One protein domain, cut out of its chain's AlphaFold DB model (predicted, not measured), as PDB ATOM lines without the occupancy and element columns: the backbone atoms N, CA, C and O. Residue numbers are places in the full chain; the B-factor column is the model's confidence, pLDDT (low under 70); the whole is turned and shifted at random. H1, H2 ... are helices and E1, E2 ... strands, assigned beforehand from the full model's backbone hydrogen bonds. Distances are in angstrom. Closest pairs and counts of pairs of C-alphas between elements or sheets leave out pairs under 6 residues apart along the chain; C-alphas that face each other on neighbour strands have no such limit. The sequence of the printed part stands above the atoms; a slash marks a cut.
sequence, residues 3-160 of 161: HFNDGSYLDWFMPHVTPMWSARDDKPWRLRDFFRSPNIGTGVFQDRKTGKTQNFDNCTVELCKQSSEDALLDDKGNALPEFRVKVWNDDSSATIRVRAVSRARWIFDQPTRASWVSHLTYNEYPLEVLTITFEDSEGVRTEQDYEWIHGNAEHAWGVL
ATOM      1  N   HIS A   3      40.449   6.306   2.696       97.94
ATOM      2  CA  HIS A   3      41.208   5.527   1.727       97.94
ATOM      3  C   HIS A   3      42.527   6.230   1.429       97.94
ATOM      4  O   HIS A   3      42.570   7.459   1.352       97.94
ATOM      5  N   PHE A   4      43.575   5.443   1.219       98.00
ATOM      6  CA  PHE A   4      44.942   5.915   1.029       98.00
ATOM      7  C   PHE A   4      45.454   5.495  -0.352       98.00
ATOM      8  O   PHE A   4      44.991   4.501  -0.922       98.00
ATOM      9  N   ASN A   5      46.438   6.223  -0.881       97.50
ATOM     10  CA  ASN A   5      46.981   5.980  -2.221       97.50
ATOM     11  C   ASN A   5      47.601   4.595  -2.436       97.50
ATOM     12  O   ASN A   5      47.589   4.086  -3.555       97.50
ATOM     13  N   ASP A   6      48.117   3.975  -1.380       96.62
ATOM     14  CA  ASP A   6      48.719   2.646  -1.436       96.62
ATOM     15  C   ASP A   6      47.693   1.502  -1.356       96.62
ATOM     16  O   ASP A   6      48.066   0.335  -1.456       96.62
ATOM     17  N   GLY A   7      46.401   1.816  -1.219       96.38
ATOM     18  CA  GLY A   7      45.322   0.840  -1.066       96.38
ATOM     19  C   GLY A   7      45.008   0.470   0.384       96.38
ATOM     20  O   GLY A   7      44.135  -0.371   0.607       96.38
ATOM     21  N   SER A   8      45.674   1.088   1.363       97.12
ATOM     22  CA  SER A   8      45.245   1.033   2.762       97.12
ATOM     23  C   SER A   8      43.867   1.683   2.923       97.12
ATOM     24  O   SER A   8      43.458   2.535   2.122       97.12
ATOM     25  N   TYR A   9      43.141   1.310   3.974       96.94
ATOM     26  CA  TYR A   9      41.927   2.021   4.377       96.94
ATOM     27  C   TYR A   9      41.717   1.959   5.883       96.94
ATOM     28  O   TYR A   9      42.057   0.970   6.532       96.94
ATOM     29  N   LEU A  10      41.122   3.018   6.424       96.38
ATOM     30  CA  LEU A  10      40.755   3.137   7.826       96.38
ATOM     31  C   LEU A  10      39.267   3.430   7.909       96.38
ATOM     32  O   LEU A  10      38.789   4.427   7.368       96.38
ATOM     33  N   ASP A  11      38.536   2.578   8.608       94.38
ATOM     34  CA  ASP A  11      37.131   2.809   8.890       94.38
ATOM     35  C   ASP A  11      36.865   2.871  10.390       94.38
ATOM     36  O   ASP A  11      37.508   2.186  11.186       94.38
ATOM     37  N   TRP A  12      35.929   3.727  10.779       92.06
ATOM     38  CA  TRP A  12      35.489   3.870  12.159       92.06
ATOM     39  C   TRP A  12      33.974   3.882  12.198       92.06
ATOM     40  O   TRP A  12      33.306   4.504  11.372       92.06
ATOM     41  N   PHE A  13      33.437   3.232  13.216       85.75
ATOM     42  CA  PHE A  13      32.013   3.130  13.429       85.75
ATOM     43  C   PHE A  13      31.686   3.514  14.865       85.75
ATOM     44  O   PHE A  13      32.132   2.884  15.823       85.75
ATOM     45  N   MET A  14      30.886   4.567  15.015       81.62
ATOM     46  CA  MET A  14      30.441   5.063  16.311       81.62
ATOM     47  C   MET A  14      28.910   5.110  16.341       81.62
ATOM     48  O   MET A  14      28.320   6.129  15.952       81.62
ATOM     49  N   PRO A  15      28.244   4.037  16.808       65.56
ATOM     50  CA  PRO A  15      26.808   4.065  16.998       65.56
ATOM     51  C   PRO A  15      26.509   5.015  18.157       65.56
ATOM     52  O   PRO A  15      26.857   4.747  19.301       65.56
ATOM     53  N   HIS A  16      25.865   6.140  17.891       64.19
ATOM     54  CA  HIS A  16      25.502   7.091  18.936       64.19
ATOM     55  C   HIS A  16      23.985   7.175  19.051       64.19
ATOM     56  O   HIS A  16      23.279   7.416  18.076       64.19
ATOM     57  N   VAL A  17      23.479   7.010  20.273       51.88
ATOM     58  CA  VAL A  17      22.093   7.348  20.600       51.88
ATOM     59  C   VAL A  17      22.105   8.789  21.086       51.88
ATOM     60  O   VAL A  17      22.484   9.077  22.218       51.88
ATOM     61  N   THR A  18      21.731   9.717  20.214       55.62
ATOM     62  CA  THR A  18      21.522  11.116  20.601       55.62
ATOM     63  C   THR A  18      20.026  11.392  20.710       55.62
ATOM     64  O   THR A  18      19.232  10.745  20.024       55.62
ATOM     65  N   PRO A  19      19.592  12.401  21.491       53.69
ATOM     66  CA  PRO A  19      18.204  12.872  21.488       53.69
ATOM     67  C   PRO A  19      17.704  13.352  20.110       53.69
ATOM     68  O   PRO A  19      16.553  13.767  19.994       53.69
ATOM     69  N   MET A  20      18.552  13.330  19.077       52.72
ATOM     70  CA  MET A  20      18.206  13.657  17.696       52.72
ATOM     71  C   MET A  20      17.301  12.614  17.037       52.72
ATOM     72  O   MET A  20      16.758  12.884  15.974       52.72
ATOM     73  N   TRP A  21      17.050  11.468  17.677       57.50
ATOM     74  CA  TRP A  21      15.988  10.545  17.257       57.50
ATOM     75  C   TRP A  21      14.608  11.230  17.179       57.50
ATOM     76  O   TRP A  21      13.774  10.837  16.371       57.50
ATOM     77  N   SER A  22      14.375  12.290  17.969       58.22
ATOM     78  CA  SER A  22      13.141  13.087  17.921       58.22
ATOM     79  C   SER A  22      13.212  14.296  16.976       58.22
ATOM     80  O   SER A  22      12.267  15.088  16.935       58.22
ATOM     81  N   ALA A  23      14.339  14.523  16.291       67.25
ATOM     82  CA  ALA A  23      14.466  15.612  15.328       67.25
ATOM     83  C   ALA A  23      13.617  15.311  14.083       67.25
ATOM     84  O   ALA A  23      13.552  14.174  13.627       67.25
ATOM     85  N   ARG A  24      12.953  16.342  13.550       68.38
ATOM     86  CA  ARG A  24      12.067  16.260  12.372       68.38
ATOM     87  C   ARG A  24      12.482  17.213  11.249       68.38
ATOM     88  O   ARG A  24      11.664  17.598  10.423       68.38
ATOM     89  N   ASP A  25      13.724  17.682  11.286       72.19
ATOM     90  CA  ASP A  25      14.272  18.569  10.266       72.19
ATOM     91  C   ASP A  25      15.783  18.347  10.112       72.19
ATOM     92  O   ASP A  25      16.424  17.659  10.916       72.19
ATOM     93  N   ASP A  26      16.343  18.973   9.081       73.06
ATOM     94  CA  ASP A  26      17.721  18.794   8.641       73.06
ATOM     95  C   ASP A  26      18.716  19.828   9.194       73.06
ATOM     96  O   ASP A  26      19.872  19.857   8.747       73.06
ATOM     97  N   LYS A  27      18.308  20.675  10.152       77.94
ATOM     98  CA  LYS A  27      19.180  21.707  10.728       77.94
ATOM     99  C   LYS A  27      20.311  21.072  11.545       77.94
ATOM    100  O   LYS A  27      20.024  20.380  12.531       77.94
ATOM    101  N   PRO A  28      21.580  21.338  11.187       75.12
ATOM    102  CA  PRO A  28      22.725  20.881  11.963       75.12
ATOM    103  C   PRO A  28      22.948  21.780  13.198       75.12
ATOM    104  O   PRO A  28      22.495  22.926  13.230       75.12
ATOM    105  N   TRP A  29      23.683  21.283  14.200       76.25
ATOM    106  CA  TRP A  29      24.146  22.032  15.387       76.25
ATOM    107  C   TRP A  29      23.065  22.459  16.379       76.25
ATOM    108  O   TRP A  29      22.934  23.636  16.732       76.25
ATOM    109  N   ARG A  30      22.303  21.499  16.889       69.62
ATOM    110  CA  ARG A  30      21.350  21.737  17.973       69.62
ATOM    111  C   ARG A  30      22.055  21.752  19.324       69.62
ATOM    112  O   ARG A  30      23.014  21.032  19.555       69.62
ATOM    113  N   LEU A  31      21.499  22.492  20.283       55.16
ATOM    114  CA  LEU A  31      21.939  22.477  21.690       55.16
ATOM    115  C   LEU A  31      21.979  21.064  22.308       55.16
ATOM    116  O   LEU A  31      22.705  20.833  23.268       55.16
ATOM    117  N   ARG A  32      21.214  20.111  21.760       58.59
ATOM    118  CA  ARG A  32      21.214  18.704  22.185       58.59
ATOM    119  C   ARG A  32      22.360  17.877  21.584       58.59
ATOM    120  O   ARG A  32      22.578  16.767  22.052       58.59
ATOM    121  N   ASP A  33      23.111  18.412  20.620       55.38
ATOM    122  CA  ASP A  33      24.240  17.727  19.971       55.38
ATOM    123  C   ASP A  33      25.454  17.567  20.900       55.38
ATOM    124  O   ASP A  33      26.321  16.737  20.619       55.38
ATOM    125  N   PHE A  34      25.503  18.338  21.996       51.12
ATOM    126  CA  PHE A  34      26.604  18.367  22.967       51.12
ATOM    127  C   PHE A  34      26.534  17.257  24.027       51.12
ATOM    128  O   PHE A  34      27.554  16.927  24.625       51.12
ATOM    129  N   PHE A  35      25.360  16.656  24.254       47.59
ATOM    130  CA  PHE A  35      25.204  15.524  25.173       47.59
ATOM    131  C   PHE A  35      25.175  14.224  24.373       47.59
ATOM    132  O   PHE A  35      24.123  13.787  23.903       47.59
ATOM    133  N   ARG A  36      26.351  13.617  24.198       55.19
ATOM    134  CA  ARG A  36      26.510  12.304  23.566       55.19
ATOM    135  C   ARG A  36      27.000  11.313  24.609       55.19
ATOM    136  O   ARG A  36      28.035  11.539  25.227       55.19
ATOM    137  N   SER A  37      26.275  10.215  24.781       50.88
ATOM    138  CA  SER A  37      26.821   9.024  25.427       50.88
ATOM    139  C   SER A  37      27.420   8.162  24.319       50.88
ATOM    140  O   SER A  37      26.657   7.668  23.484       50.88
ATOM    141  N   PRO A  38      28.753   8.032  24.227       53.25
ATOM    142  CA  PRO A  38      29.345   7.109  23.272       53.25
ATOM    143  C   PRO A  38      28.914   5.688  23.657       53.25
ATOM    144  O   PRO A  38      29.101   5.275  24.802       53.25
ATOM    145  N   ASN A  39      28.309   4.949  22.723       57.38
ATOM    146  CA  ASN A  39      28.313   3.494  22.846       57.38
ATOM    147  C   ASN A  39      29.720   2.987  22.501       57.38
ATOM    148  O   ASN A  39      30.556   3.742  22.004       57.38
ATOM    149  N   ILE A  40      29.969   1.703  22.751       66.31
ATOM    150  CA  ILE A  40      31.184   1.005  22.321       66.31
ATOM    151  C   ILE A  40      31.266   1.105  20.788       66.31
ATOM    152  O   ILE A  40      30.564   0.389  20.075       66.31
ATOM    153  N   GLY A  41      32.043   2.065  20.287       74.56
ATOM    154  CA  GLY A  41      32.382   2.191  18.876       74.56
ATOM    155  C   GLY A  41      33.651   1.408  18.563       74.56
ATOM    156  O   GLY A  41      34.474   1.181  19.446       74.56
ATOM    157  N   THR A  42      33.820   1.030  17.305       88.69
ATOM    158  CA  THR A  42      34.930   0.198  16.829       88.69
ATOM    159  C   THR A  42      35.589   0.840  15.617       88.69
ATOM    160  O   THR A  42      35.056   1.775  15.017       88.69
ATOM    161  N   GLY A  43      36.741   0.325  15.209       92.75
ATOM    162  CA  GLY A  43      37.358   0.703  13.942       92.75
ATOM    163  C   GLY A  43      38.194  -0.423  13.362       92.75
ATOM    164  O   GLY A  43      38.506  -1.394  14.047       92.75
ATOM    165  N   VAL A  44      38.573  -0.278  12.100       95.75
ATOM    166  CA  VAL A  44      39.496  -1.183  11.422       95.75
ATOM    167  C   VAL A  44      40.476  -0.375  10.586       95.75
ATOM    168  O   VAL A  44      40.085   0.566   9.897       95.75
ATOM    169  N   PHE A  45      41.747  -0.751  10.628       96.62
ATOM    170  CA  PHE A  45      42.764  -0.250   9.719       96.62
ATOM    171  C   PHE A  45      43.381  -1.417   8.955       96.62
ATOM    172  O   PHE A  45      43.952  -2.333   9.546       96.62
ATOM    173  N   GLN A  46      43.238  -1.397   7.633       96.69
ATOM    174  CA  GLN A  46      43.977  -2.280   6.742       96.69
ATOM    175  C   GLN A  46      45.220  -1.548   6.265       96.69
ATOM    176  O   GLN A  46      45.117  -0.649   5.432       96.69
ATOM    177  N   ASP A  47      46.377  -1.939   6.791       94.19
ATOM    178  CA  ASP A  47      47.662  -1.349   6.440       94.19
ATOM    179  C   ASP A  47      48.309  -2.149   5.308       94.19
ATOM    180  O   ASP A  47      48.773  -3.280   5.496       94.19
ATOM    181  N   ARG A  48      48.370  -1.560   4.111       93.19
ATOM    182  CA  ARG A  48      49.002  -2.211   2.965       93.19
ATOM    183  C   ARG A  48      50.520  -2.299   3.110       93.19
ATOM    184  O   ARG A  48      51.093  -3.251   2.578       93.19
ATOM    185  N   LYS A  49      51.169  -1.366   3.818       88.06
ATOM    186  CA  LYS A  49      52.632  -1.351   3.991       88.06
ATOM    187  C   LYS A  49      53.108  -2.542   4.815       88.06
ATOM    188  O   LYS A  49      54.094  -3.176   4.452       88.06
ATOM    189  N   THR A  50      52.397  -2.859   5.895       89.62
ATOM    190  CA  THR A  50      52.725  -3.997   6.775       89.62
ATOM    191  C   THR A  50      51.975  -5.278   6.402       89.62
ATOM    192  O   THR A  50      52.368  -6.366   6.822       89.62
ATOM    193  N   GLY A  51      50.903  -5.172   5.610       92.31
ATOM    194  CA  GLY A  51      50.023  -6.286   5.258       92.31
ATOM    195  C   GLY A  51      49.125  -6.750   6.409       92.31
ATOM    196  O   GLY A  51      48.572  -7.847   6.335       92.31
ATOM    197  N   LYS A  52      49.000  -5.953   7.479       92.38
ATOM    198  CA  LYS A  52      48.245  -6.298   8.690       92.38
ATOM    199  C   LYS A  52      46.870  -5.626   8.707       92.38
ATOM    200  O   LYS A  52      46.702  -4.489   8.271       92.38
ATOM    201  N   THR A  53      45.905  -6.329   9.295       94.94
ATOM    202  CA  THR A  53      44.620  -5.767   9.717       94.94
ATOM    203  C   THR A  53      44.677  -5.461  11.204       94.94
ATOM    204  O   THR A  53      44.887  -6.375  11.998       94.94
ATOM    205  N   GLN A  54      44.427  -4.213  11.580       94.56
ATOM    206  CA  GLN A  54      44.254  -3.810  12.970       94.56
ATOM    207  C   GLN A  54      42.779  -3.566  13.254       94.56
ATOM    208  O   GLN A  54      42.146  -2.745  12.594       94.56
ATOM    209  N   ASN A  55      42.232  -4.283  14.233       95.38
ATOM    210  CA  ASN A  55      40.885  -4.048  14.747       95.38
ATOM    211  C   ASN A  55      40.991  -3.249  16.044       95.38
ATOM    212  O   ASN A  55      41.767  -3.610  16.925       95.38
ATOM    213  N   PHE A  56      40.214  -2.180  16.159       94.62
ATOM    214  CA  PHE A  56      40.180  -1.330  17.341       94.62
ATOM    215  C   PHE A  56      38.930  -1.620  18.167       94.62
ATOM    216  O   PHE A  56      37.809  -1.526  17.656       94.62
ATOM    217  N   ASP A  57      39.136  -1.911  19.449       92.19
ATOM    218  CA  ASP A  57      38.063  -2.211  20.405       92.19
ATOM    219  C   ASP A  57      37.361  -0.949  20.911       92.19
ATOM    220  O   ASP A  57      36.256  -1.012  21.450       92.19
ATOM    221  N   ASN A  58      38.012   0.204  20.749       91.06
ATOM    222  CA  ASN A  58      37.526   1.480  21.233       91.06
ATOM    223  C   ASN A  58      37.551   2.527  20.125       91.06
ATOM    224  O   ASN A  58      38.473   2.593  19.307       91.06
ATOM    225  N   CYS A  59      36.560   3.408  20.161       90.94
ATOM    226  CA  CYS A  59      36.459   4.569  19.298       90.94
ATOM    227  C   CYS A  59      35.903   5.747  20.105       90.94
ATOM    228  O   CYS A  59      35.056   5.563  20.975       90.94
ATOM    229  N   THR A  60      36.335   6.965  19.803       89.44
ATOM    230  CA  THR A  60      35.650   8.207  20.165       89.44
ATOM    231  C   THR A  60      35.538   9.087  18.933       89.44
ATOM    232  O   THR A  60      36.447   9.141  18.107       89.44
ATOM    233  N   VAL A  61      34.405   9.777  18.805       88.31
ATOM    234  CA  VAL A  61      34.164  10.750  17.738       88.31
ATOM    235  C   VAL A  61      33.604  12.016  18.367       88.31
ATOM    236  O   VAL A  61      32.461  12.040  18.829       88.31
ATOM    237  N   GLU A  62      34.399  13.077  18.364       87.06
ATOM    238  CA  GLU A  62      33.947  14.413  18.732       87.06
ATOM    239  C   GLU A  62      33.542  15.173  17.470       87.06
ATOM    240  O   GLU A  62      34.302  15.253  16.503       87.06
ATOM    241  N   LEU A  63      32.330  15.733  17.484       85.50
ATOM    242  CA  LEU A  63      31.836  16.595  16.416       85.50
ATOM    243  C   LEU A  63      31.987  18.050  16.849       85.50
ATOM    244  O   LEU A  63      31.303  18.505  17.768       85.50
ATOM    245  N   CYS A  64      32.858  18.787  16.176       86.38
ATOM    246  CA  CYS A  64      33.118  20.190  16.457       86.38
ATOM    247  C   CYS A  64      32.643  21.054  15.292       86.38
ATOM    248  O   CYS A  64      32.739  20.660  14.131       86.38
ATOM    249  N   LYS A  65      32.176  22.271  15.584       87.88
ATOM    250  CA  LYS A  65      32.104  23.298  14.541       87.88
ATOM    251  C   LYS A  65      33.529  23.622  14.104       87.88
ATOM    252  O   LYS A  65      34.402  23.736  14.963       87.88
ATOM    253  N   GLN A  66      33.747  23.799  12.806       88.56
ATOM    254  CA  GLN A  66      35.016  24.333  12.319       88.56
ATOM    255  C   GLN A  66      35.241  25.717  12.948       88.56
ATOM    256  O   GLN A  66      34.370  26.584  12.889       88.56
ATOM    257  N   SER A  67      36.369  25.887  13.635       69.94
ATOM    258  CA  SER A  67      36.626  27.017  14.537       69.94
ATOM    259  C   SER A  67      37.521  28.109  13.926       69.94
ATOM    260  O   SER A  67      38.182  28.831  14.666       69.94
ATOM    261  N   SER A  68      37.571  28.225  12.596       66.94
ATOM    262  CA  SER A  68      38.451  29.145  11.853       66.94
ATOM    263  C   SER A  68      37.677  30.198  11.053       66.94
ATOM    264  O   SER A  68      36.509  29.991  10.734       66.94
ATOM    265  N   GLU A  69      38.347  31.294  10.669       71.44
ATOM    266  CA  GLU A  69      37.822  32.264   9.685       71.44
ATOM    267  C   GLU A  69      37.443  31.577   8.357       71.44
ATOM    268  O   GLU A  69      36.459  31.956   7.729       71.44
ATOM    269  N   ASP A  70      38.134  30.485   8.013       80.88
ATOM    270  CA  ASP A  70      37.874  29.656   6.826       80.88
ATOM    271  C   ASP A  70      36.864  28.517   7.069       80.88
ATOM    272  O   ASP A  70      36.937  27.467   6.427       80.88
ATOM    273  N   ALA A  71      35.965  28.650   8.049       87.81
ATOM    274  CA  ALA A  71      34.942  27.635   8.292       87.81
ATOM    275  C   ALA A  71      34.061  27.463   7.046       87.81
ATOM    276  O   ALA A  71      33.382  28.393   6.604       87.81
ATOM    277  N   LEU A  72      34.052  26.251   6.496       93.31
ATOM    278  CA  LEU A  72      33.264  25.951   5.309       93.31
ATOM    279  C   LEU A  72      31.780  25.846   5.674       93.31
ATOM    280  O   LEU A  72      31.420  25.408   6.771       93.31
ATOM    281  N   LEU A  73      30.914  26.254   4.748       93.69
ATOM    282  CA  LEU A  73      29.465  26.250   4.924       93.69
ATOM    283  C   LEU A  73      28.801  25.267   3.953       93.69
ATOM    284  O   LEU A  73      29.292  25.053   2.845       93.69
ATOM    285  N   ASP A  74      27.670  24.690   4.358       92.56
ATOM    286  CA  ASP A  74      26.803  23.944   3.447       92.56
ATOM    287  C   ASP A  74      25.990  24.877   2.525       92.56
ATOM    288  O   ASP A  74      26.003  26.103   2.658       92.56
ATOM    289  N   ASP A  75      25.245  24.286   1.588       90.81
ATOM    290  CA  ASP A  75      24.343  24.971   0.644       90.81
ATOM    291  C   ASP A  75      23.274  25.848   1.323       90.81
ATOM    292  O   ASP A  75      22.673  26.710   0.682       90.81
ATOM    293  N   LYS A  76      23.029  25.638   2.621       89.94
ATOM    294  CA  LYS A  76      22.081  26.390   3.447       89.94
ATOM    295  C   LYS A  76      22.767  27.388   4.388       89.94
ATOM    296  O   LYS A  76      22.089  27.989   5.221       89.94
ATOM    297  N   GLY A  77      24.082  27.580   4.270       91.00
ATOM    298  CA  GLY A  77      24.856  28.515   5.088       91.00
ATOM    299  C   GLY A  77      25.167  28.013   6.501       91.00
ATOM    300  O   GLY A  77      25.547  28.810   7.358       91.00
ATOM    301  N   ASN A  78      25.002  26.718   6.784       90.12
ATOM    302  CA  ASN A  78      25.377  26.154   8.079       90.12
ATOM    303  C   ASN A  78      26.855  25.774   8.094       90.12
ATOM    304  O   ASN A  78      27.345  25.199   7.128       90.12
ATOM    305  N   ALA A  79      27.536  25.996   9.220       91.88
ATOM    306  CA  ALA A  79      28.915  25.543   9.396       91.88
ATOM    307  C   ALA A  79      29.040  24.031   9.159       91.88
ATOM    308  O   ALA A  79      28.227  23.248   9.651       91.88
ATOM    309  N   LEU A  80      30.062  23.609   8.426       93.75
ATOM    310  CA  LEU A  80      30.384  22.202   8.251       93.75
ATOM    311  C   LEU A  80      31.149  21.664   9.471       93.75
ATOM    312  O   LEU A  80      31.791  22.428  10.201       93.75
ATOM    313  N   PRO A  81      31.048  20.354   9.752       92.50
ATOM    314  CA  PRO A  81      31.714  19.759  10.902       92.50
ATOM    315  C   PRO A  81      33.219  19.567  10.706       92.50
ATOM    316  O   PRO A  81      33.704  19.338   9.600       92.50
ATOM    317  N   GLU A  82      33.946  19.605  11.817       93.56
ATOM    318  CA  GLU A  82      35.206  18.891  12.020       93.56
ATOM    319  C   GLU A  82      34.900  17.644  12.857       93.56
ATOM    320  O   GLU A  82      34.185  17.722  13.861       93.56
ATOM    321  N   PHE A  83      35.438  16.500  12.448       92.00
ATOM    322  CA  PHE A  83      35.404  15.269  13.222       92.00
ATOM    323  C   PHE A  83      36.791  15.026  13.804       92.00
ATOM    324  O   PHE A  83      37.785  14.972  13.074       92.00
ATOM    325  N   ARG A  84      36.848  14.851  15.124       93.62
ATOM    326  CA  ARG A  84      38.044  14.384  15.825       93.62
ATOM    327  C   ARG A  84      37.783  12.957  16.252       93.62
ATOM    328  O   ARG A  84      36.932  12.707  17.103       93.62
ATOM    329  N   VAL A  85      38.465  12.035  15.596       93.56
ATOM    330  CA  VAL A  85      38.280  10.603  15.785       93.56
ATOM    331  C   VAL A  85      39.512  10.044  16.469       93.56
ATOM    332  O   VAL A  85      40.638  10.335  16.070       93.56
ATOM    333  N   LYS A  86      39.300   9.219  17.487       94.69
ATOM    334  CA  LYS A  86      40.343   8.374  18.056       94.69
ATOM    335  C   LYS A  86      39.855   6.939  18.033       94.69
ATOM    336  O   LYS A  86      38.749   6.674  18.489       94.69
ATOM    337  N   VAL A  87      40.659   6.021  17.524       95.06
ATOM    338  CA  VAL A  87      40.413   4.575  17.601       95.06
ATOM    339  C   VAL A  87      41.625   3.907  18.229       95.06
ATOM    340  O   VAL A  87      42.749   4.346  17.991       95.06
ATOM    341  N   TRP A  88      41.419   2.920  19.097       95.75
ATOM    342  CA  TRP A  88      42.525   2.237  19.766       95.75
ATOM    343  C   TRP A  88      42.149   0.843  20.274       95.75
ATOM    344  O   TRP A  88      40.985   0.545  20.556       95.75
ATOM    345  N   ASN A  89      43.172   0.007  20.405       94.62
ATOM    346  CA  ASN A  89      43.187  -1.233  21.175       94.62
ATOM    347  C   ASN A  89      44.399  -1.193  22.128       94.62
ATOM    348  O   ASN A  89      44.961  -0.118  22.357       94.62
ATOM    349  N   ASP A  90      44.784  -2.333  22.694       94.38
ATOM    350  CA  ASP A  90      45.908  -2.403  23.635       94.38
ATOM    351  C   ASP A  90      47.281  -2.166  22.973       94.38
ATOM    352  O   ASP A  90      48.201  -1.675  23.627       94.38
ATOM    353  N   ASP A  91      47.412  -2.454  21.674       94.19
ATOM    354  CA  ASP A  91      48.700  -2.489  20.964       94.19
ATOM    355  C   ASP A  91      48.898  -1.334  19.966       94.19
ATOM    356  O   ASP A  91      50.006  -1.106  19.473       94.19
ATOM    357  N   SER A  92      47.826  -0.634  19.599       95.88
ATOM    358  CA  SER A  92      47.826   0.334  18.506       95.88
ATOM    359  C   SER A  92      46.729   1.383  18.643       95.88
ATOM    360  O   SER A  92      45.681   1.163  19.260       95.88
ATOM    361  N   SER A  93      46.946   2.546  18.032       96.81
ATOM    362  CA  SER A  93      45.944   3.610  18.004       96.81
ATOM    363  C   SER A  93      46.034   4.470  16.753       96.81
ATOM    364  O   SER A  93      47.106   4.629  16.178       96.81
ATOM    365  N   ALA A  94      44.908   5.055  16.345       97.12
ATOM    366  CA  ALA A  94      44.869   6.116  15.350       97.12
ATOM    367  C   ALA A  94      44.152   7.351  15.906       97.12
ATOM    368  O   ALA A  94      43.043   7.250  16.436       97.12
ATOM    369  N   THR A  95      44.764   8.521  15.741       97.50
ATOM    370  CA  THR A  95      44.154   9.830  16.006       97.50
ATOM    371  C   THR A  95      44.001  10.576  14.691       97.50
ATOM    372  O   THR A  95      44.955  10.725  13.932       97.50
ATOM    373  N   ILE A  96      42.786  11.032  14.405       96.88
ATOM    374  CA  ILE A  96      42.396  11.557  13.101       96.88
ATOM    375  C   ILE A  96      41.637  12.862  13.314       96.88
ATOM    376  O   ILE A  96      40.685  12.930  14.096       96.88
ATOM    377  N   ARG A  97      42.026  13.900  12.578       96.38
ATOM    378  CA  ARG A  97      41.248  15.130  12.440       96.38
ATOM    379  C   ARG A  97      40.912  15.321  10.978       96.38
ATOM    380  O   ARG A  97      41.799  15.430  10.136       96.38
ATOM    381  N   VAL A  98      39.623  15.372  10.691       95.94
ATOM    382  CA  VAL A  98      39.088  15.566   9.344       95.94
ATOM    383  C   VAL A  98      38.037  16.657   9.392       95.94
ATOM    384  O   VAL A  98      37.258  16.731  10.343       95.94
ATOM    385  N   ARG A  99      37.986  17.501   8.367       95.50
ATOM    386  CA  ARG A  99      36.909  18.481   8.217       95.50
ATOM    387  C   ARG A  99      36.060  18.150   7.004       95.50
ATOM    388  O   ARG A  99      36.572  17.728   5.974       95.50
ATOM    389  N   ALA A 100      34.755  18.331   7.137       96.00
ATOM    390  CA  ALA A 100      33.851  18.234   6.008       96.00
ATOM    391  C   ALA A 100      34.046  19.434   5.077       96.00
ATOM    392  O   ALA A 100      34.073  20.579   5.539       96.00
ATOM    393  N   VAL A 101      34.136  19.167   3.776       95.94
ATOM    394  CA  VAL A 101      34.243  20.210   2.739       95.94
ATOM    395  C   VAL A 101      32.917  20.496   2.046       95.94
ATOM    396  O   VAL A 101      32.723  21.560   1.465       95.94
ATOM    397  N   SER A 102      31.978  19.558   2.132       95.25
ATOM    398  CA  SER A 102      30.607  19.710   1.659       95.25
ATOM    399  C   SER A 102      29.676  18.777   2.437       95.25
ATOM    400  O   SER A 102      30.110  18.021   3.310       95.25
ATOM    401  N   ARG A 103      28.375  18.856   2.145       94.69
ATOM    402  CA  ARG A 103      27.343  18.016   2.754       94.69
ATOM    403  C   ARG A 103      26.341  17.585   1.694       94.69
ATOM    404  O   ARG A 103      25.642  18.429   1.138       94.69
ATOM    405  N   ALA A 104      26.218  16.281   1.486       94.06
ATOM    406  CA  ALA A 104      25.043  15.684   0.864       94.06
ATOM    407  C   ALA A 104      24.076  15.237   1.968       94.06
ATOM    408  O   ALA A 104      24.502  14.794   3.037       94.06
ATOM    409  N   ARG A 105      22.768  15.392   1.744       92.56
ATOM    410  CA  ARG A 105      21.746  14.958   2.703       92.56
ATOM    411  C   ARG A 105      20.499  14.444   2.007       92.56
ATOM    412  O   ARG A 105      20.077  14.994   0.992       92.56
ATOM    413  N   TRP A 106      19.871  13.460   2.631       93.38
ATOM    414  CA  TRP A 106      18.586  12.909   2.230       93.38
ATOM    415  C   TRP A 106      17.642  12.939   3.420       93.38
ATOM    416  O   TRP A 106      18.037  12.617   4.541       93.38
ATOM    417  N   ILE A 107      16.405  13.351   3.159       90.62
ATOM    418  CA  ILE A 107      15.343  13.437   4.155       90.62
ATOM    419  C   ILE A 107      14.262  12.444   3.758       90.62
ATOM    420  O   ILE A 107      13.753  12.484   2.637       90.62
ATOM    421  N   PHE A 108      13.917  11.567   4.688       89.62
ATOM    422  CA  PHE A 108      12.865  10.581   4.533       89.62
ATOM    423  C   PHE A 108      11.763  10.905   5.534       89.62
ATOM    424  O   PHE A 108      11.916  10.648   6.727       89.62
ATOM    425  N   ASP A 109      10.662  11.465   5.036       88.25
ATOM    426  CA  ASP A 109       9.447  11.703   5.809       88.25
ATOM    427  C   ASP A 109       8.387  10.678   5.406       88.25
ATOM    428  O   ASP A 109       7.873  10.694   4.285       88.25
ATOM    429  N   GLN A 110       8.065   9.764   6.320       84.12
ATOM    430  CA  GLN A 110       7.082   8.708   6.099       84.12
ATOM    431  C   GLN A 110       5.837   8.954   6.958       84.12
ATOM    432  O   GLN A 110       5.934   8.962   8.189       84.12
ATOM    433  N   PRO A 111       4.653   9.142   6.346       83.00
ATOM    434  CA  PRO A 111       3.401   9.190   7.087       83.00
ATOM    435  C   PRO A 111       3.142   7.843   7.764       83.00
ATOM    436  O   PRO A 111       3.124   6.802   7.108       83.00
ATOM    437  N   THR A 112       2.895   7.862   9.068       78.06
ATOM    438  CA  THR A 112       2.505   6.685   9.845       78.06
ATOM    439  C   THR A 112       1.052   6.815  10.321       78.06
ATOM    440  O   THR A 112       0.343   7.782  10.016       78.06
ATOM    441  N   ARG A 113       0.533   5.789  11.010       76.56
ATOM    442  CA  ARG A 113      -0.865   5.774  11.482       76.56
ATOM    443  C   ARG A 113      -1.126   6.946  12.434       76.56
ATOM    444  O   ARG A 113      -0.246   7.326  13.191       76.56
ATOM    445  N   ALA A 114      -2.355   7.468  12.434       76.06
ATOM    446  CA  ALA A 114      -2.796   8.574  13.296       76.06
ATOM    447  C   ALA A 114      -2.038   9.909  13.095       76.06
ATOM    448  O   ALA A 114      -1.837  10.651  14.053       76.06
ATOM    449  N   SER A 115      -1.650  10.229  11.854       69.62
ATOM    450  CA  SER A 115      -1.002  11.503  11.479       69.62
ATOM    451  C   SER A 115       0.363  11.747  12.130       69.62
ATOM    452  O   SER A 115       0.829  12.886  12.216       69.62
ATOM    453  N   TRP A 116       1.020  10.684  12.583       71.94
ATOM    454  CA  TRP A 116       2.420  10.737  12.977       71.94
ATOM    455  C   TRP A 116       3.293  10.699  11.715       71.94
ATOM    456  O   TRP A 116       2.895  10.165  10.683       71.94
ATOM    457  N   VAL A 117       4.473  11.313  11.777       74.81
ATOM    458  CA  VAL A 117       5.459  11.285  10.689       74.81
ATOM    459  C   VAL A 117       6.747  10.729  11.265       74.81
ATOM    460  O   VAL A 117       7.258  11.264  12.255       74.81
ATOM    461  N   SER A 118       7.229   9.644  10.665       82.31
ATOM    462  CA  SER A 118       8.579   9.145  10.892       82.31
ATOM    463  C   SER A 118       9.544   9.966  10.054       82.31
ATOM    464  O   SER A 118       9.266  10.209   8.884       82.31
ATOM    465  N   HIS A 119      10.652  10.392  10.649       86.00
ATOM    466  CA  HIS A 119      11.624  11.262  10.000       86.00
ATOM    467  C   HIS A 119      13.014  10.664  10.143       86.00
ATOM    468  O   HIS A 119      13.418  10.337  11.257       86.00
ATOM    469  N   LEU A 120      13.764  10.596   9.049       87.44
ATOM    470  CA  LEU A 120      15.190  10.287   9.052       87.44
ATOM    471  C   LEU A 120      15.919  11.288   8.163       87.44
ATOM    472  O   LEU A 120      15.558  11.471   7.004       87.44
ATOM    473  N   THR A 121      16.975  11.894   8.694       88.94
ATOM    474  CA  THR A 121      17.964  12.617   7.898       88.94
ATOM    475  C   THR A 121      19.246  11.797   7.860       88.94
ATOM    476  O   THR A 121      19.832  11.516   8.905       88.94
ATOM    477  N   TYR A 122      19.697  11.447   6.661       89.12
ATOM    478  CA  TYR A 122      20.982  10.795   6.416       89.12
ATOM    479  C   TYR A 122      21.923  11.794   5.739       89.12
ATOM    480  O   TYR A 122      21.521  12.459   4.784       89.12
ATOM    481  N   ASN A 123      23.146  11.937   6.251       91.56
ATOM    482  CA  ASN A 123      24.133  12.885   5.745       91.56
ATOM    483  C   ASN A 123      25.419  12.168   5.364       91.56
ATOM    484  O   ASN A 123      25.917  11.342   6.127       91.56
ATOM    485  N   GLU A 124      25.995  12.606   4.252       93.75
ATOM    486  CA  GLU A 124      27.343  12.259   3.827       93.75
ATOM    487  C   GLU A 124      28.191  13.520   3.731       93.75
ATOM    488  O   GLU A 124      27.783  14.542   3.166       93.75
ATOM    489  N   TYR A 125      29.390  13.431   4.287       95.44
ATOM    490  CA  TYR A 125      30.356  14.512   4.321       95.44
ATOM    491  C   TYR A 125      31.636  14.054   3.638       95.44
ATOM    492  O   TYR A 125      32.381  13.288   4.248       95.44
ATOM    493  N   PRO A 126      31.929  14.512   2.411       96.94
ATOM    494  CA  PRO A 126      33.271  14.423   1.856       96.94
ATOM    495  C   PRO A 126      34.266  15.120   2.786       96.94
ATOM    496  O   PRO A 126      33.982  16.205   3.309       96.94
ATOM    497  N   LEU A 127      35.412  14.483   3.010       96.75
ATOM    498  CA  LEU A 127      36.380  14.888   4.021       96.75
ATOM    499  C   LEU A 127      37.683  15.389   3.408       96.75
ATOM    500  O   LEU A 127      38.219  14.798   2.473       96.75
ATOM    501  N   GLU A 128      38.231  16.421   4.033       95.94
ATOM    502  CA  GLU A 128      39.638  16.794   3.946       95.94
ATOM    503  C   GLU A 128      40.343  16.343   5.228       95.94
ATOM    504  O   GLU A 128      39.872  16.610   6.342       95.94
ATOM    505  N   VAL A 129      41.466  15.641   5.076       96.75
ATOM    506  CA  VAL A 129      42.294  15.195   6.201       96.75
ATOM    507  C   VAL A 129      43.168  16.354   6.659       96.75
ATOM    508  O   VAL A 129      43.982  16.857   5.896       96.75
ATOM    509  N   LEU A 130      42.992  16.770   7.914       95.25
ATOM    510  CA  LEU A 130      43.824  17.800   8.534       95.25
ATOM    511  C   LEU A 130      45.081  17.183   9.142       95.25
ATOM    512  O   LEU A 130      46.173  17.694   8.944       95.25
ATOM    513  N   THR A 131      44.906  16.099   9.897       96.94
ATOM    514  CA  THR A 131      45.998  15.324  10.497       96.94
ATOM    515  C   THR A 131      45.558  13.881  10.659       96.94
ATOM    516  O   THR A 131      44.422  13.627  11.081       96.94
ATOM    517  N   ILE A 132      46.463  12.941  10.431       97.19
ATOM    518  CA  ILE A 132      46.291  11.552  10.843       97.19
ATOM    519  C   ILE A 132      47.581  11.059  11.479       97.19
ATOM    520  O   ILE A 132      48.680  11.361  11.035       97.19
ATOM    521  N   THR A 133      47.455  10.297  12.553       97.69
ATOM    522  CA  THR A 133      48.585   9.629  13.186       97.69
ATOM    523  C   THR A 133      48.131   8.240  13.572       97.69
ATOM    524  O   THR A 133      47.184   8.106  14.343       97.69
ATOM    525  N   PHE A 134      48.772   7.223  13.007       96.62
ATOM    526  CA  PHE A 134      48.574   5.825  13.357       96.62
ATOM    527  C   PHE A 134      49.862   5.263  13.960       96.62
ATOM    528  O   PHE A 134      50.929   5.352  13.353       96.62
ATOM    529  N   GLU A 135      49.754   4.684  15.149       96.56
ATOM    530  CA  GLU A 135      50.869   4.189  15.952       96.56
ATOM    531  C   GLU A 135      50.648   2.709  16.278       96.56
ATOM    532  O   GLU A 135      49.572   2.329  16.747       96.56
ATOM    533  N   ASP A 136      51.665   1.881  16.042       94.94
ATOM    534  CA  ASP A 136      51.730   0.483  16.477       94.94
ATOM    535  C   ASP A 136      53.195   0.076  16.760       94.94
ATOM    536  O   ASP A 136      54.106   0.910  16.758       94.94
ATOM    537  N   SER A 137      53.441  -1.218  16.981       93.19
ATOM    538  CA  SER A 137      54.781  -1.765  17.234       93.19
ATOM    539  C   SER A 137      55.782  -1.626  16.073       93.19
ATOM    540  O   SER A 137      56.983  -1.731  16.300       93.19
ATOM    541  N   GLU A 138      55.312  -1.449  14.836       90.94
ATOM    542  CA  GLU A 138      56.129  -1.259  13.626       90.94
ATOM    543  C   GLU A 138      56.504   0.220  13.413       90.94
ATOM    544  O   GLU A 138      57.422   0.520  12.649       90.94
ATOM    545  N   GLY A 139      55.822   1.151  14.093       93.38
ATOM    546  CA  GLY A 139      56.164   2.573  14.111       93.38
ATOM    547  C   GLY A 139      54.966   3.511  13.973       93.38
ATOM    548  O   GLY A 139      53.821   3.167  14.271       93.38
ATOM    549  N   VAL A 140      55.240   4.727  13.504       95.69
ATOM    550  CA  VAL A 140      54.248   5.796  13.331       95.69
ATOM    551  C   VAL A 140      54.046   6.063  11.843       95.69
ATOM    552  O   VAL A 140      55.024   6.179  11.109       95.69
ATOM    553  N   ARG A 141      52.785   6.154  11.410       94.56
ATOM    554  CA  ARG A 141      52.382   6.619  10.076       94.56
ATOM    555  C   ARG A 141      51.567   7.899  10.202       94.56
ATOM    556  O   ARG A 141      50.653   7.959  11.027       94.56
ATOM    557  N   THR A 142      51.858   8.891   9.374       96.81
ATOM    558  CA  THR A 142      51.155  10.181   9.338       96.81
ATOM    559  C   THR A 142      50.639  10.511   7.941       96.81
ATOM    560  O   THR A 142      50.844   9.749   7.001       96.81
ATOM    561  N   GLU A 143      49.953  11.643   7.754       95.31
ATOM    562  CA  GLU A 143      49.497  12.064   6.421       95.31
ATOM    563  C   GLU A 143      50.639  12.209   5.406       95.31
ATOM    564  O   GLU A 143      50.421  11.996   4.218       95.31
ATOM    565  N   GLN A 144      51.859  12.525   5.858       96.06
ATOM    566  CA  GLN A 144      53.027  12.690   4.986       96.06
ATOM    567  C   GLN A 144      53.528  11.366   4.388       96.06
ATOM    568  O   GLN A 144      54.284  11.381   3.419       96.06
ATOM    569  N   ASP A 145      53.112  10.230   4.946       95.56
ATOM    570  CA  ASP A 145      53.483   8.898   4.469       95.56
ATOM    571  C   ASP A 145      52.694   8.439   3.233       95.56
ATOM    572  O   ASP A 145      52.960   7.345   2.711       95.56
ATOM    573  N   TYR A 146      51.731   9.248   2.785       95.75
ATOM    574  CA  TYR A 146      50.784   8.938   1.720       95.75
ATOM    575  C   TYR A 146      50.673  10.115   0.744       95.75
ATOM    576  O   TYR A 146      50.707  11.276   1.137       95.75
ATOM    577  N   GLU A 147      50.521   9.825  -0.551       97.19
ATOM    578  CA  GLU A 147      50.374  10.872  -1.580       97.19
ATOM    579  C   GLU A 147      49.005  11.554  -1.501       97.19
ATOM    580  O   GLU A 147      48.876  12.757  -1.722       97.19
ATOM    581  N   TRP A 148      47.975  10.772  -1.187       97.25
ATOM    582  CA  TRP A 148      46.629  11.265  -0.962       97.25
ATOM    583  C   TRP A 148      45.912  10.395   0.061       97.25
ATOM    584  O   TRP A 148      46.147   9.186   0.165       97.25
ATOM    585  N   ILE A 149      45.000  11.039   0.787       97.88
ATOM    586  CA  ILE A 149      44.052  10.397   1.687       97.88
ATOM    587  C   ILE A 149      42.694  11.048   1.443       97.88
ATOM    588  O   ILE A 149      42.545  12.260   1.587       97.88
ATOM    589  N   HIS A 150      41.703  10.248   1.066       97.12
ATOM    590  CA  HIS A 150      40.354  10.717   0.756       97.12
ATOM    591  C   HIS A 150      39.324   9.911   1.525       97.12
ATOM    592  O   HIS A 150      39.535   8.739   1.818       97.12
ATOM    593  N   GLY A 151      38.169  10.500   1.803       95.81
ATOM    594  CA  GLY A 151      37.083   9.721   2.366       95.81
ATOM    595  C   GLY A 151      35.842  10.525   2.667       95.81
ATOM    596  O   GLY A 151      35.706  11.688   2.280       95.81
ATOM    597  N   ASN A 152      34.934   9.865   3.369       95.19
ATOM    598  CA  ASN A 152      33.661  10.410   3.786       95.19
ATOM    599  C   ASN A 152      33.361  10.045   5.246       95.19
ATOM    600  O   ASN A 152      33.810   9.020   5.774       95.19
ATOM    601  N   ALA A 153      32.571  10.894   5.894       92.56
ATOM    602  CA  ALA A 153      31.899  10.571   7.143       92.56
ATOM    603  C   ALA A 153      30.392  10.519   6.915       92.56
ATOM    604  O   ALA A 153      29.820  11.386   6.250       92.56
ATOM    605  N   GLU A 154      29.757   9.528   7.524       89.38
ATOM    606  CA  GLU A 154      28.309   9.389   7.553       89.38
ATOM    607  C   GLU A 154      27.782   9.799   8.924       89.38
ATOM    608  O   GLU A 154      28.388   9.528   9.966       89.38
ATOM    609  N   HIS A 155      26.640  10.475   8.932       86.12
ATOM    610  CA  HIS A 155      25.943  10.822  10.162       86.12
ATOM    611  C   HIS A 155      24.445  10.883   9.892       86.12
ATOM    612  O   HIS A 155      23.989  11.622   9.017       86.12
ATOM    613  N   ALA A 156      23.675  10.128  10.665       85.00
ATOM    614  CA  ALA A 156      22.230  10.071  10.535       85.00
ATOM    615  C   ALA A 156      21.541  10.403  11.856       85.00
ATOM    616  O   ALA A 156      22.055  10.106  12.934       85.00
ATOM    617  N   TRP A 157      20.357  10.998  11.763       84.69
ATOM    618  CA  TRP A 157      19.477  11.212  12.904       84.69
ATOM    619  C   TRP A 157      18.009  11.090  12.518       84.69
ATOM    620  O   TRP A 157      17.646  11.177  11.348       84.69
ATOM    621  N   GLY A 158      17.159  10.940  13.530       79.25
ATOM    622  CA  GLY A 158      15.768  10.551  13.355       79.25
ATOM    623  C   GLY A 158      15.607   9.031  13.368       79.25
ATOM    624  O   GLY A 158      16.562   8.292  13.606       79.25
ATOM    625  N   VAL A 159      14.379   8.568  13.166       75.44
ATOM    626  CA  VAL A 159      14.023   7.150  13.146       75.44
ATOM    627  C   VAL A 159      12.963   6.917  12.074       75.44
ATOM    628  O   VAL A 159      12.005   7.687  11.954       75.44
ATOM    629  N   LEU A 160      13.131   5.836  11.313       76.12
ATOM    630  CA  LEU A 160      12.072   5.248  10.495       76.12
ATOM    631  C   LEU A 160      11.384   4.142  11.310       76.12
ATOM    632  O   LEU A 160      12.064   3.259  11.835       76.12
TER     633      LEU A 160
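AT A GLANCE: This is residues 3 to 160 of the 161 residues of an uncharacterized protein of Candidatus Poseidoniales archaeon (UniProt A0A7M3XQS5). Two unequal sheets make a sandwich: the small sheet E1, E2, E3 is partly face to face with the large, twisted sheet of E4 to E10, their strands crossed at 49 degrees. The long strand E8 bends through the large sheet, its hairpin with E7 reaches to one end of the long axis, and the short helix H1 packs on E10. The printed part has 158 residues, with two named helices and ten named strands in the order E1 H1 H2 E2 E3 E4 E5 E6 E7 E8 E9 E10, mostly strand. Neighbour strands are antiparallel in both sheets, and the large one is branched. The whole is compact, with a radius of gyration of the C-alphas of 17.3 A, and spans 59 by 34 by 26 A.

HOW THE PARTS SIT: E1, residues 9 to 13, is the antiparallel neighbour of E2, residues 42 to 47, with N 11 and O 44 2.8 A apart. H1, residues 19 to 22, touches H2, residues 31 to 34; their closest C-alphas, of Pro 19 and Arg 32, are 6.6 A apart. Both are too short for an O i to N i+4 pair. E2 and E3, residues 52 to 56, form a hairpin, with N 45 and O 54 at 2.8 A. E3 runs on into E4, residues 58 to 65, at 72 degrees. E4, E5, residues 81 to 88, and E6, residues 93 to 100, are a meander, each strand the antiparallel neighbour of the one before; N 60 and O 86 are 2.8 A apart, N 85 and O 96 2.8 A. The closest C-alphas of E2 and E5, of Gly 43 and Val 87, are 6.1 A apart. E7, residues 104 to 111, E8, residues 117 to 136, and E9, residues 139 to 142, are another meander, with N 108 and O 120 at 2.8 A and N 134 and O 141 at 2.8 A. E8 bends by 81 degrees at residue 130. E6 and E7 lie on one side of E8, E9 and E10, residues 149 to 159, on the other; N 95 and O 133 are 2.8 A apart, N 121 and O 157 2.8 A. H1 is only just over E10, with 3 of its 4 C-alphas, at a height over the sheet of 5.8 A; H2 only grazes this sheet.

IN THESE COORDINATES: E1 begins at C-alpha 9 (41.927, 2.021, 4.377). E8 is 47.9 A long and E10 32.3 A, ending at C-alpha 159 (14.023, 7.150, 13.146).

THE WHOLE: The C-alphas farthest apart, of Ala 114 and Glu 138, are 59.7 A apart. The printed part has no cut; E4 to E5 is a long link. Low confidence covers 24 residues, among them 15 to 24 and 30 to 40.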